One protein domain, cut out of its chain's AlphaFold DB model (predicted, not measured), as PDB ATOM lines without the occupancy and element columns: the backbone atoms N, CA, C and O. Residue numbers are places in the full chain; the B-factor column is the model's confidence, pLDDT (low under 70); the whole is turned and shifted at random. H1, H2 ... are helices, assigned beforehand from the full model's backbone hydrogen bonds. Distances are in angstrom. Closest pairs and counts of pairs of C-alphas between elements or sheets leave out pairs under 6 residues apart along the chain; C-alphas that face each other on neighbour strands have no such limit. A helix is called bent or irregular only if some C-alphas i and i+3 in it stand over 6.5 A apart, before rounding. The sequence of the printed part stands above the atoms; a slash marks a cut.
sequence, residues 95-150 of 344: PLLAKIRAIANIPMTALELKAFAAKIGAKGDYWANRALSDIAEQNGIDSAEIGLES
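AT A GLANCE: This is residues 95 to 150 of the 344 residues of an uncharacterized protein of Lachnospiraceae bacterium (UniProt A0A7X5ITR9). Three helices, H1, H2 and H3, run nearly in line with one another with their centres at the corners of a triangle, a small three-helix bundle in which H1 and H3 run the same way and H2 the opposite way. H2 and H3 make a helical hairpin, H1 packs on the first part of H3 and stands a little off from H2, and the single short turn H4 sits against H2 and H3, away from H1. The printed part has 56 residues with four named helices, in the order H1, H2, H3, H4 along the chain, and no named strand; the class is all helix. The whole is compact, with a radius of gyration of the C-alphas of 9.7 A, and the C-alphas span 25 by 23 by 16 A along their three main axes.

HOW THE PARTS SIT: The printed part begins with H1, residues 95 to 101, which touches H3, residues 126 to 138. Their closest C-alphas, those of Leu 97 and Ala 128, are 6.0 A apart. H1 and H3 run the same way at a shallow tilt of 11 degrees, and H3 touches H1 with residues 127 to 132 alone. Next along the chain comes H2, residues 110 to 120, which is close to H1 but not clearly touching it, with 2 pairs of C-alphas within 8 A. The closest C-alphas of these two are those of Leu 96 and Ile 120, 7.1 A apart, and the helices run opposite ways at a shallow tilt of 20 degrees. H2 and H3 touch and form a helical hairpin, two helices that follow each other and run opposite ways, here at a shallow tilt of 24 degrees. Their closest C-alphas are those of Ala 110 and Ala 136, 7.6 A apart, and H3 touches H2 with residues 132 to 136 alone. H4, residues 143 to 146, touches H2, with the C-alphas of Lys 114 and Ile 146 closest at 5.3 A. H4 and H3 only just touch, with 3 pairs of C-alphas within 8 A, and only at the corner by their link; the closest C-alphas are those of Ser 133 and Ser 143, 6.2 A apart. H3 is the hub, touching the three other helices, while H1 and H4 are apart. In H1, H2 and H3 every O i to N i+4 pair is within hydrogen-bond range; H4 is too short for such a pair, and its one O i to N i+3 pair is within range.

IN THESE COORDINATES: H1 runs from Pro 95, with its C-alpha at (141.135, 258.694, 275.805), to Arg 101, 10.0 A from first to last C-alpha. H2 runs from Ala 110, with its C-alpha at (130.881, 279.021, 273.181), to Ile 120 and measures 15.7 A. H3 is the longest helix, with 13 residues from Tyr 126 to Gln 138 and 18.8 A from first to last C-alpha. H4 has four residues, from Ser 143 to Ile 146, where the C-alpha is at (131.045, 275.432, 267.880). None of the helices is bent or irregular.

THE WHOLE: The two C-alphas farthest apart are those of Pro 95 and Gly 140, at 25.9 A, and the first and last printed C-alphas, those of Pro 95 and Ser 150, are 22.3 A apart. The printed part has no cut. The links from H2 to H3 and from H3 to H4 are tight, with 5 and 4 residues between the helices, and the link from H1 to H2, with 8 residues, is short. No link is long. The mean pLDDT of the printed part is 88.5, that of H4 is 78, and no printed residue is under 70.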
ATOM      1  N   PRO A  95     140.321 257.635 275.209       94.69
ATOM      2  CA  PRO A  95     141.135 258.694 275.805       94.69
ATOM      3  C   PRO A  95     140.619 260.103 275.500       94.69
ATOM      4  O   PRO A  95     140.680 260.990 276.355       94.69
ATOM      5  N   LEU A  96     140.112 260.326 274.286       94.94
ATOM      6  CA  LEU A  96     139.522 261.603 273.898       94.94
ATOM      7  C   LEU A  96     138.211 261.857 274.652       94.94
ATOM      8  O   LEU A  96     138.021 262.939 275.211       94.94
ATOM      9  N   LEU A  97     137.347 260.844 274.745       95.31
ATOM     10  CA  LEU A  97     136.090 260.931 275.490       95.31
ATOM     11  C   LEU A  97     136.310 261.169 276.983       95.31
ATOM     12  O   LEU A  97     135.558 261.927 277.589       95.31
ATOM     13  N   ALA A  98     137.351 260.589 277.580       94.75
ATOM     14  CA  ALA A  98     137.700 260.837 278.977       94.75
ATOM     15  C   ALA A  98     138.019 262.320 279.234       94.75
ATOM     16  O   ALA A  98     137.547 262.886 280.221       94.75
ATOM     17  N   LYS A  99     138.744 262.980 278.317       95.38
ATOM     18  CA  LYS A  99     139.020 264.425 278.407       95.38
ATOM     19  C   LYS A  99     137.737 265.251 278.339       95.38
ATOM     20  O   LYS A  99     137.608 266.212 279.087       95.38
ATOM     21  N   ILE A 100     136.793 264.879 277.473       95.25
ATOM     22  CA  ILE A 100     135.508 265.581 277.328       95.25
ATOM     23  C   ILE A 100     134.628 265.366 278.567       95.25
ATOM     24  O   ILE A 100     134.078 266.315 279.110       95.25
ATOM     25  N   ARG A 101     134.548 264.133 279.081       92.75
ATOM     26  CA  ARG A 101     133.780 263.816 280.298       92.75
ATOM     27  C   ARG A 101     134.269 264.592 281.520       92.75
ATOM     28  O   ARG A 101     133.452 264.963 282.357       92.75
ATOM     29  N   ALA A 102     135.568 264.884 281.600       91.56
ATOM     30  CA  ALA A 102     136.141 265.673 282.690       91.56
ATOM     31  C   ALA A 102     135.574 267.103 282.781       91.56
ATOM     32  O   ALA A 102     135.652 267.711 283.845       91.56
ATOM     33  N   ILE A 103     134.995 267.628 281.697       90.44
ATOM     34  CA  ILE A 103     134.412 268.973 281.649       90.44
ATOM     35  C   ILE A 103     132.882 268.971 281.510       90.44
ATOM     36  O   ILE A 103     132.296 270.038 281.373       90.44
ATOM     37  N   ALA A 104     132.226 267.804 281.549       84.25
ATOM     38  CA  ALA A 104     130.816 267.674 281.171       84.25
ATOM     39  C   ALA A 104     129.865 268.572 281.980       84.25
ATOM     40  O   ALA A 104     128.916 269.106 281.432       84.25
ATOM     41  N   ASN A 105     130.165 268.790 283.262       77.75
ATOM     42  CA  ASN A 105     129.341 269.603 284.162       77.75
ATOM     43  C   ASN A 105     129.973 270.965 284.484       77.75
ATOM     44  O   ASN A 105     129.619 271.588 285.485       77.75
ATOM     45  N   ILE A 106     130.954 271.405 283.692       83.88
ATOM     46  CA  ILE A 106     131.609 272.696 283.892       83.88
ATOM     47  C   ILE A 106     130.873 273.749 283.054       83.88
ATOM     48  O   ILE A 106     130.713 273.552 281.847       83.88
ATOM     49  N   PRO A 107     130.455 274.878 283.655       81.75
ATOM     50  CA  PRO A 107     129.906 276.005 282.914       81.75
ATOM     51  C   PRO A 107     130.918 276.526 281.889       81.75
ATOM     52  O   PRO A 107     132.021 276.944 282.254       81.75
ATOM     53  N   MET A 108     130.538 276.565 280.615       87.19
ATOM     54  CA  MET A 108     131.398 277.017 279.523       87.19
ATOM     55  C   MET A 108     130.670 277.968 278.578       87.19
ATOM     56  O   MET A 108     129.481 277.840 278.293       87.19
ATOM     57  N   THR A 109     131.420 278.929 278.056       89.25
ATOM     58  CA  THR A 109     131.021 279.768 276.929       89.25
ATOM     59  C   THR A 109     131.292 279.063 275.604       89.25
ATOM     60  O   THR A 109     132.159 278.188 275.511       89.25
ATOM     61  N   ALA A 110     130.620 279.505 274.540       88.75
ATOM     62  CA  ALA A 110     130.881 279.021 273.181       88.75
ATOM     63  C   ALA A 110     132.371 279.111 272.786       88.75
ATOM     64  O   ALA A 110     132.910 278.194 272.164       88.75
ATOM     65  N   LEU A 111     133.066 280.185 273.188       90.81
ATOM     66  CA  LEU A 111     134.493 280.373 272.908       90.81
ATOM     67  C   LEU A 111     135.377 279.387 273.677       90.81
ATOM     68  O   LEU A 111     136.288 278.805 273.087       90.81
ATOM     69  N   GLU A 112     135.100 279.169 274.965       92.94
ATOM     70  CA  GLU A 112     135.839 278.203 275.786       92.94
ATOM     71  C   GLU A 112     135.666 276.781 275.235       92.94
ATOM     72  O   GLU A 112     136.650 276.055 275.082       92.94
ATOM     73  N   LEU A 113     134.434 276.394 274.876       92.50
ATOM     74  CA  LEU A 113     134.137 275.047 274.382       92.50
ATOM     75  C   LEU A 113     134.796 274.798 273.021       92.50
ATOM     76  O   LEU A 113     135.394 273.743 272.798       92.50
ATOM     77  N   LYS A 114     134.781 275.805 272.141       91.88
ATOM     78  CA  LYS A 114     135.476 275.766 270.849       91.88
ATOM     79  C   LYS A 114     136.994 275.645 271.008       91.88
ATOM     80  O   LYS A 114     137.619 274.835 270.324       91.88
ATOM     81  N   ALA A 115     137.590 276.421 271.917       91.88
ATOM     82  CA  ALA A 115     139.023 276.358 272.199       91.88
ATOM     83  C   ALA A 115     139.428 274.995 272.782       91.88
ATOM     84  O   ALA A 115     140.439 274.416 272.376       91.88
ATOM     85  N   PHE A 116     138.613 274.451 273.688       93.69
ATOM     86  CA  PHE A 116     138.817 273.123 274.254       93.69
ATOM     87  C   PHE A 116     138.757 272.031 273.180       93.69
ATOM     88  O   PHE A 116     139.709 271.257 273.055       93.69
ATOM     89  N   ALA A 117     137.698 272.010 272.363       92.25
ATOM     90  CA  ALA A 117     137.515 271.039 271.283       92.25
ATOM     91  C   ALA A 117     138.694 271.040 270.293       92.25
ATOM     92  O   ALA A 117     139.177 269.977 269.892       92.25
ATOM     93  N   ALA A 118     139.205 272.228 269.950       91.62
ATOM     94  CA  ALA A 118     140.388 272.378 269.107       91.62
ATOM     95  C   ALA A 118     141.653 271.812 269.775       91.62
ATOM     96  O   ALA A 118     142.391 271.056 269.145       91.62
ATOM     97  N   LYS A 119     141.885 272.122 271.059       93.62
ATOM     98  CA  LYS A 119     143.068 271.670 271.812       93.62
ATOM     99  C   LYS A 119     143.151 270.149 271.939       93.62
ATOM    100  O   LYS A 119     144.247 269.595 271.891       93.62
ATOM    101  N   ILE A 120     142.019 269.476 272.137       92.06
ATOM    102  CA  ILE A 120     141.990 268.014 272.290       92.06
ATOM    103  C   ILE A 120     141.961 267.267 270.952       92.06
ATOM    104  O   ILE A 120     142.068 266.046 270.958       92.06
ATOM    105  N   GLY A 121     141.830 267.980 269.828       89.12
ATOM    106  CA  GLY A 121     141.746 267.373 268.502       89.12
ATOM    107  C   GLY A 121     140.421 266.651 268.249       89.12
ATOM    108  O   GLY A 121     140.416 265.621 267.590       89.12
ATOM    109  N   ALA A 122     139.298 267.173 268.758       89.06
ATOM    110  CA  ALA A 122     137.986 266.525 268.625       89.06
ATOM    111  C   ALA A 122     137.424 266.513 267.190       89.06
ATOM    112  O   ALA A 122     136.475 265.790 266.892       89.06
ATOM    113  N   LYS A 123     137.981 267.332 266.292       85.81
ATOM    114  CA  LYS A 123     137.501 267.457 264.913       85.81
ATOM    115  C   LYS A 123     137.637 266.124 264.171       85.81
ATOM    116  O   LYS A 123     138.711 265.538 264.144       85.81
ATOM    117  N   GLY A 124     136.563 265.695 263.510       81.81
ATOM    118  CA  GLY A 124     136.527 264.445 262.750       81.81
ATOM    119  C   GLY A 124     136.204 263.200 263.583       81.81
ATOM    120  O   GLY A 124     135.804 262.190 263.003       81.81
ATOM    121  N   ASP A 125     136.257 263.262 264.915       90.75
ATOM    122  CA  ASP A 125     135.835 262.156 265.779       90.75
ATOM    123  C   ASP A 125     134.323 262.238 266.051       90.75
ATOM    124  O   ASP A 125     133.809 263.266 266.505       90.75
ATOM    125  N   TYR A 126     133.589 261.172 265.717       91.25
ATOM    126  CA  TYR A 126     132.129 261.159 265.822       91.25
ATOM    127  C   TYR A 126     131.666 261.265 267.277       91.25
ATOM    128  O   TYR A 126     130.844 262.120 267.612       91.25
ATOM    129  N   TRP A 127     132.216 260.437 268.163       93.38
ATOM    130  CA  TRP A 127     131.785 260.381 269.558       93.38
ATOM    131  C   TRP A 127     132.185 261.629 270.335       93.38
ATOM    132  O   TRP A 127     131.414 262.099 271.171       93.38
ATOM    133  N   ALA A 128     133.342 262.214 270.024       92.81
ATOM    134  CA  ALA A 128     133.742 263.503 270.564       92.81
ATOM    135  C   ALA A 128     132.765 264.611 270.154       92.81
ATOM    136  O   ALA A 128     132.352 265.392 271.008       92.81
ATOM    137  N   ASN A 129     132.339 264.652 268.883       90.81
ATOM    138  CA  ASN A 129     131.317 265.598 268.425       90.81
ATOM    139  C   ASN A 129     129.992 265.423 269.182       90.81
ATOM    140  O   ASN A 129     129.398 266.414 269.598       90.81
ATOM    141  N   ARG A 130     129.534 264.180 269.400       91.12
ATOM    142  CA  ARG A 130     128.294 263.915 270.153       91.12
ATOM    143  C   ARG A 130     128.411 264.355 271.611       91.12
ATOM    144  O   ARG A 130     127.570 265.117 272.069       91.12
ATOM    145  N   ALA A 131     129.492 263.983 272.292       92.31
ATOM    146  CA  ALA A 131     129.713 264.383 273.679       92.31
ATOM    147  C   ALA A 131     129.836 265.911 273.839       92.31
ATOM    148  O   ALA A 131     129.303 266.480 274.785       92.31
ATOM    149  N   LEU A 132     130.496 266.599 272.900       92.88
ATOM    150  CA  LEU A 132     130.568 268.063 272.893       92.88
ATOM    151  C   LEU A 132     129.213 268.714 272.580       92.88
ATOM    152  O   LEU A 132     128.941 269.794 273.099       92.88
ATOM    153  N   SER A 133     128.361 268.070 271.775       89.75
ATOM    154  CA  SER A 133     126.986 268.521 271.519       89.75
ATOM    155  C   SER A 133     126.155 268.526 272.792       89.75
ATOM    156  O   SER A 133     125.442 269.496 273.041       89.75
ATOM    157  N   ASP A 134     126.270 267.477 273.603       89.38
ATOM    158  CA  ASP A 134     125.529 267.369 274.860       89.38
ATOM    159  C   ASP A 134     125.973 268.461 275.846       89.38
ATOM    160  O   ASP A 134     125.141 269.127 276.462       89.38
ATOM    161  N   ILE A 135     127.284 268.723 275.931       91.69
ATOM    162  CA  ILE A 135     127.834 269.815 276.751       91.69
ATOM    163  C   ILE A 135     127.361 271.176 276.238       91.69
ATOM    164  O   ILE A 135     126.984 272.038 277.033       91.69
ATOM    165  N   ALA A 136     127.369 271.393 274.922       90.25
ATOM    166  CA  ALA A 136     126.892 272.635 274.325       90.25
ATOM    167  C   ALA A 136     125.421 272.884 274.673       90.25
ATOM    168  O   ALA A 136     125.065 273.976 275.107       90.25
ATOM    169  N   GLU A 137     124.587 271.850 274.571       87.88
ATOM    170  CA  GLU A 137     123.168 271.911 274.907       87.88
ATOM    171  C   GLU A 137     122.924 272.213 276.389       87.88
ATOM    172  O   GLU A 137     122.113 273.083 276.709       87.88
ATOM    173  N   GLN A 138     123.681 271.583 277.291       86.94
ATOM    174  CA  GLN A 138     123.646 271.882 278.728       86.94
ATOM    175  C   GLN A 138     124.074 273.319 279.053       86.94
ATOM    176  O   GLN A 138     123.660 273.877 280.069       86.94
ATOM    177  N   ASN A 139     124.887 273.925 278.187       86.62
ATOM    178  CA  ASN A 139     125.340 275.305 278.310       86.62
ATOM    179  C   ASN A 139     124.494 276.308 277.510       86.62
ATOM    180  O   ASN A 139     124.814 277.494 277.493       86.62
ATOM    181  N   GLY A 140     123.417 275.871 276.848       82.62
ATOM    182  CA  GLY A 140     122.591 276.748 276.010       82.62
ATOM    183  C   GLY A 140     123.321 277.296 274.777       82.62
ATOM    184  O   GLY A 140     122.954 278.348 274.259       82.62
ATOM    185  N   ILE A 141     124.366 276.607 274.314       86.81
ATOM    186  CA  ILE A 141     125.163 276.964 273.138       86.81
ATOM    187  C   ILE A 141     124.574 276.269 271.909       86.81
ATOM    188  O   ILE A 141     124.307 275.065 271.926       86.81
ATOM    189  N   ASP A 142     124.407 277.009 270.813       80.19
ATOM    190  CA  ASP A 142     124.025 276.406 269.536       80.19
ATOM    191  C   ASP A 142     125.202 275.594 268.966       80.19
ATOM    192  O   ASP A 142     126.320 276.092 268.814       80.19
ATOM    193  N   SER A 143     124.940 274.338 268.603       77.06
ATOM    194  CA  SER A 143     125.881 273.446 267.915       77.06
ATOM    195  C   SER A 143     126.568 274.076 266.693       77.06
ATOM    196  O   SER A 143     127.731 273.773 266.412       77.06
ATOM    197  N   ALA A 144     125.894 274.995 265.991       75.31
ATOM    198  CA  ALA A 144     126.467 275.707 264.854       75.31
ATOM    199  C   ALA A 144     127.587 276.685 265.262       75.31
ATOM    200  O   ALA A 144     128.523 276.897 264.488       75.31
ATOM    201  N   GLU A 145     127.544 277.259 266.471       78.25
ATOM    202  CA  GLU A 145     128.557 278.210 266.965       78.25
ATOM    203  C   GLU A 145     129.915 277.537 267.213       78.25
ATOM    204  O   GLU A 145     130.981 278.132 267.008       78.25
ATOM    205  N   ILE A 146     129.871 276.266 267.605       80.00
ATOM    206  CA  ILE A 146     131.045 275.432 267.880       80.00
ATOM    207  C   ILE A 146     131.439 274.538 266.695       80.00
ATOM    208  O   ILE A 146     132.489 273.901 266.738       80.00
ATOM    209  N   GLY A 147     130.670 274.569 265.601       76.94
ATOM    210  CA  GLY A 147     130.990 273.876 264.353       76.94
ATOM    211  C   GLY A 147     130.906 272.355 264.459       76.94
ATOM    212  O   GLY A 147     131.737 271.668 263.864       76.94
ATOM    213  N   LEU A 148     129.946 271.846 265.237       81.44
ATOM    214  CA  LEU A 148     129.724 270.408 265.364       81.44
ATOM    215  C   LEU A 148     129.108 269.822 264.096       81.44
ATOM    216  O   LEU A 148     128.281 270.447 263.432       81.44
ATOM    217  N   GLU A 149     129.513 268.596 263.784       84.31
ATOM    218  CA  GLU A 149     128.970 267.848 262.652       84.31
ATOM    219  C   GLU A 149     127.552 267.325 262.933       84.31
ATOM    220  O   GLU A 149     127.151 267.125 264.082       84.31
ATOM    221  N   SER A 150     126.793 267.057 261.864       85.56
ATOM    222  CA  SER A 150     125.476 266.425 261.973       85.56
ATOM    223  C   SER A 150     125.569 264.961 262.431       85.56
ATOM    224  O   SER A 150     126.624 264.322 262.357       85.56
TER     225      SER A 150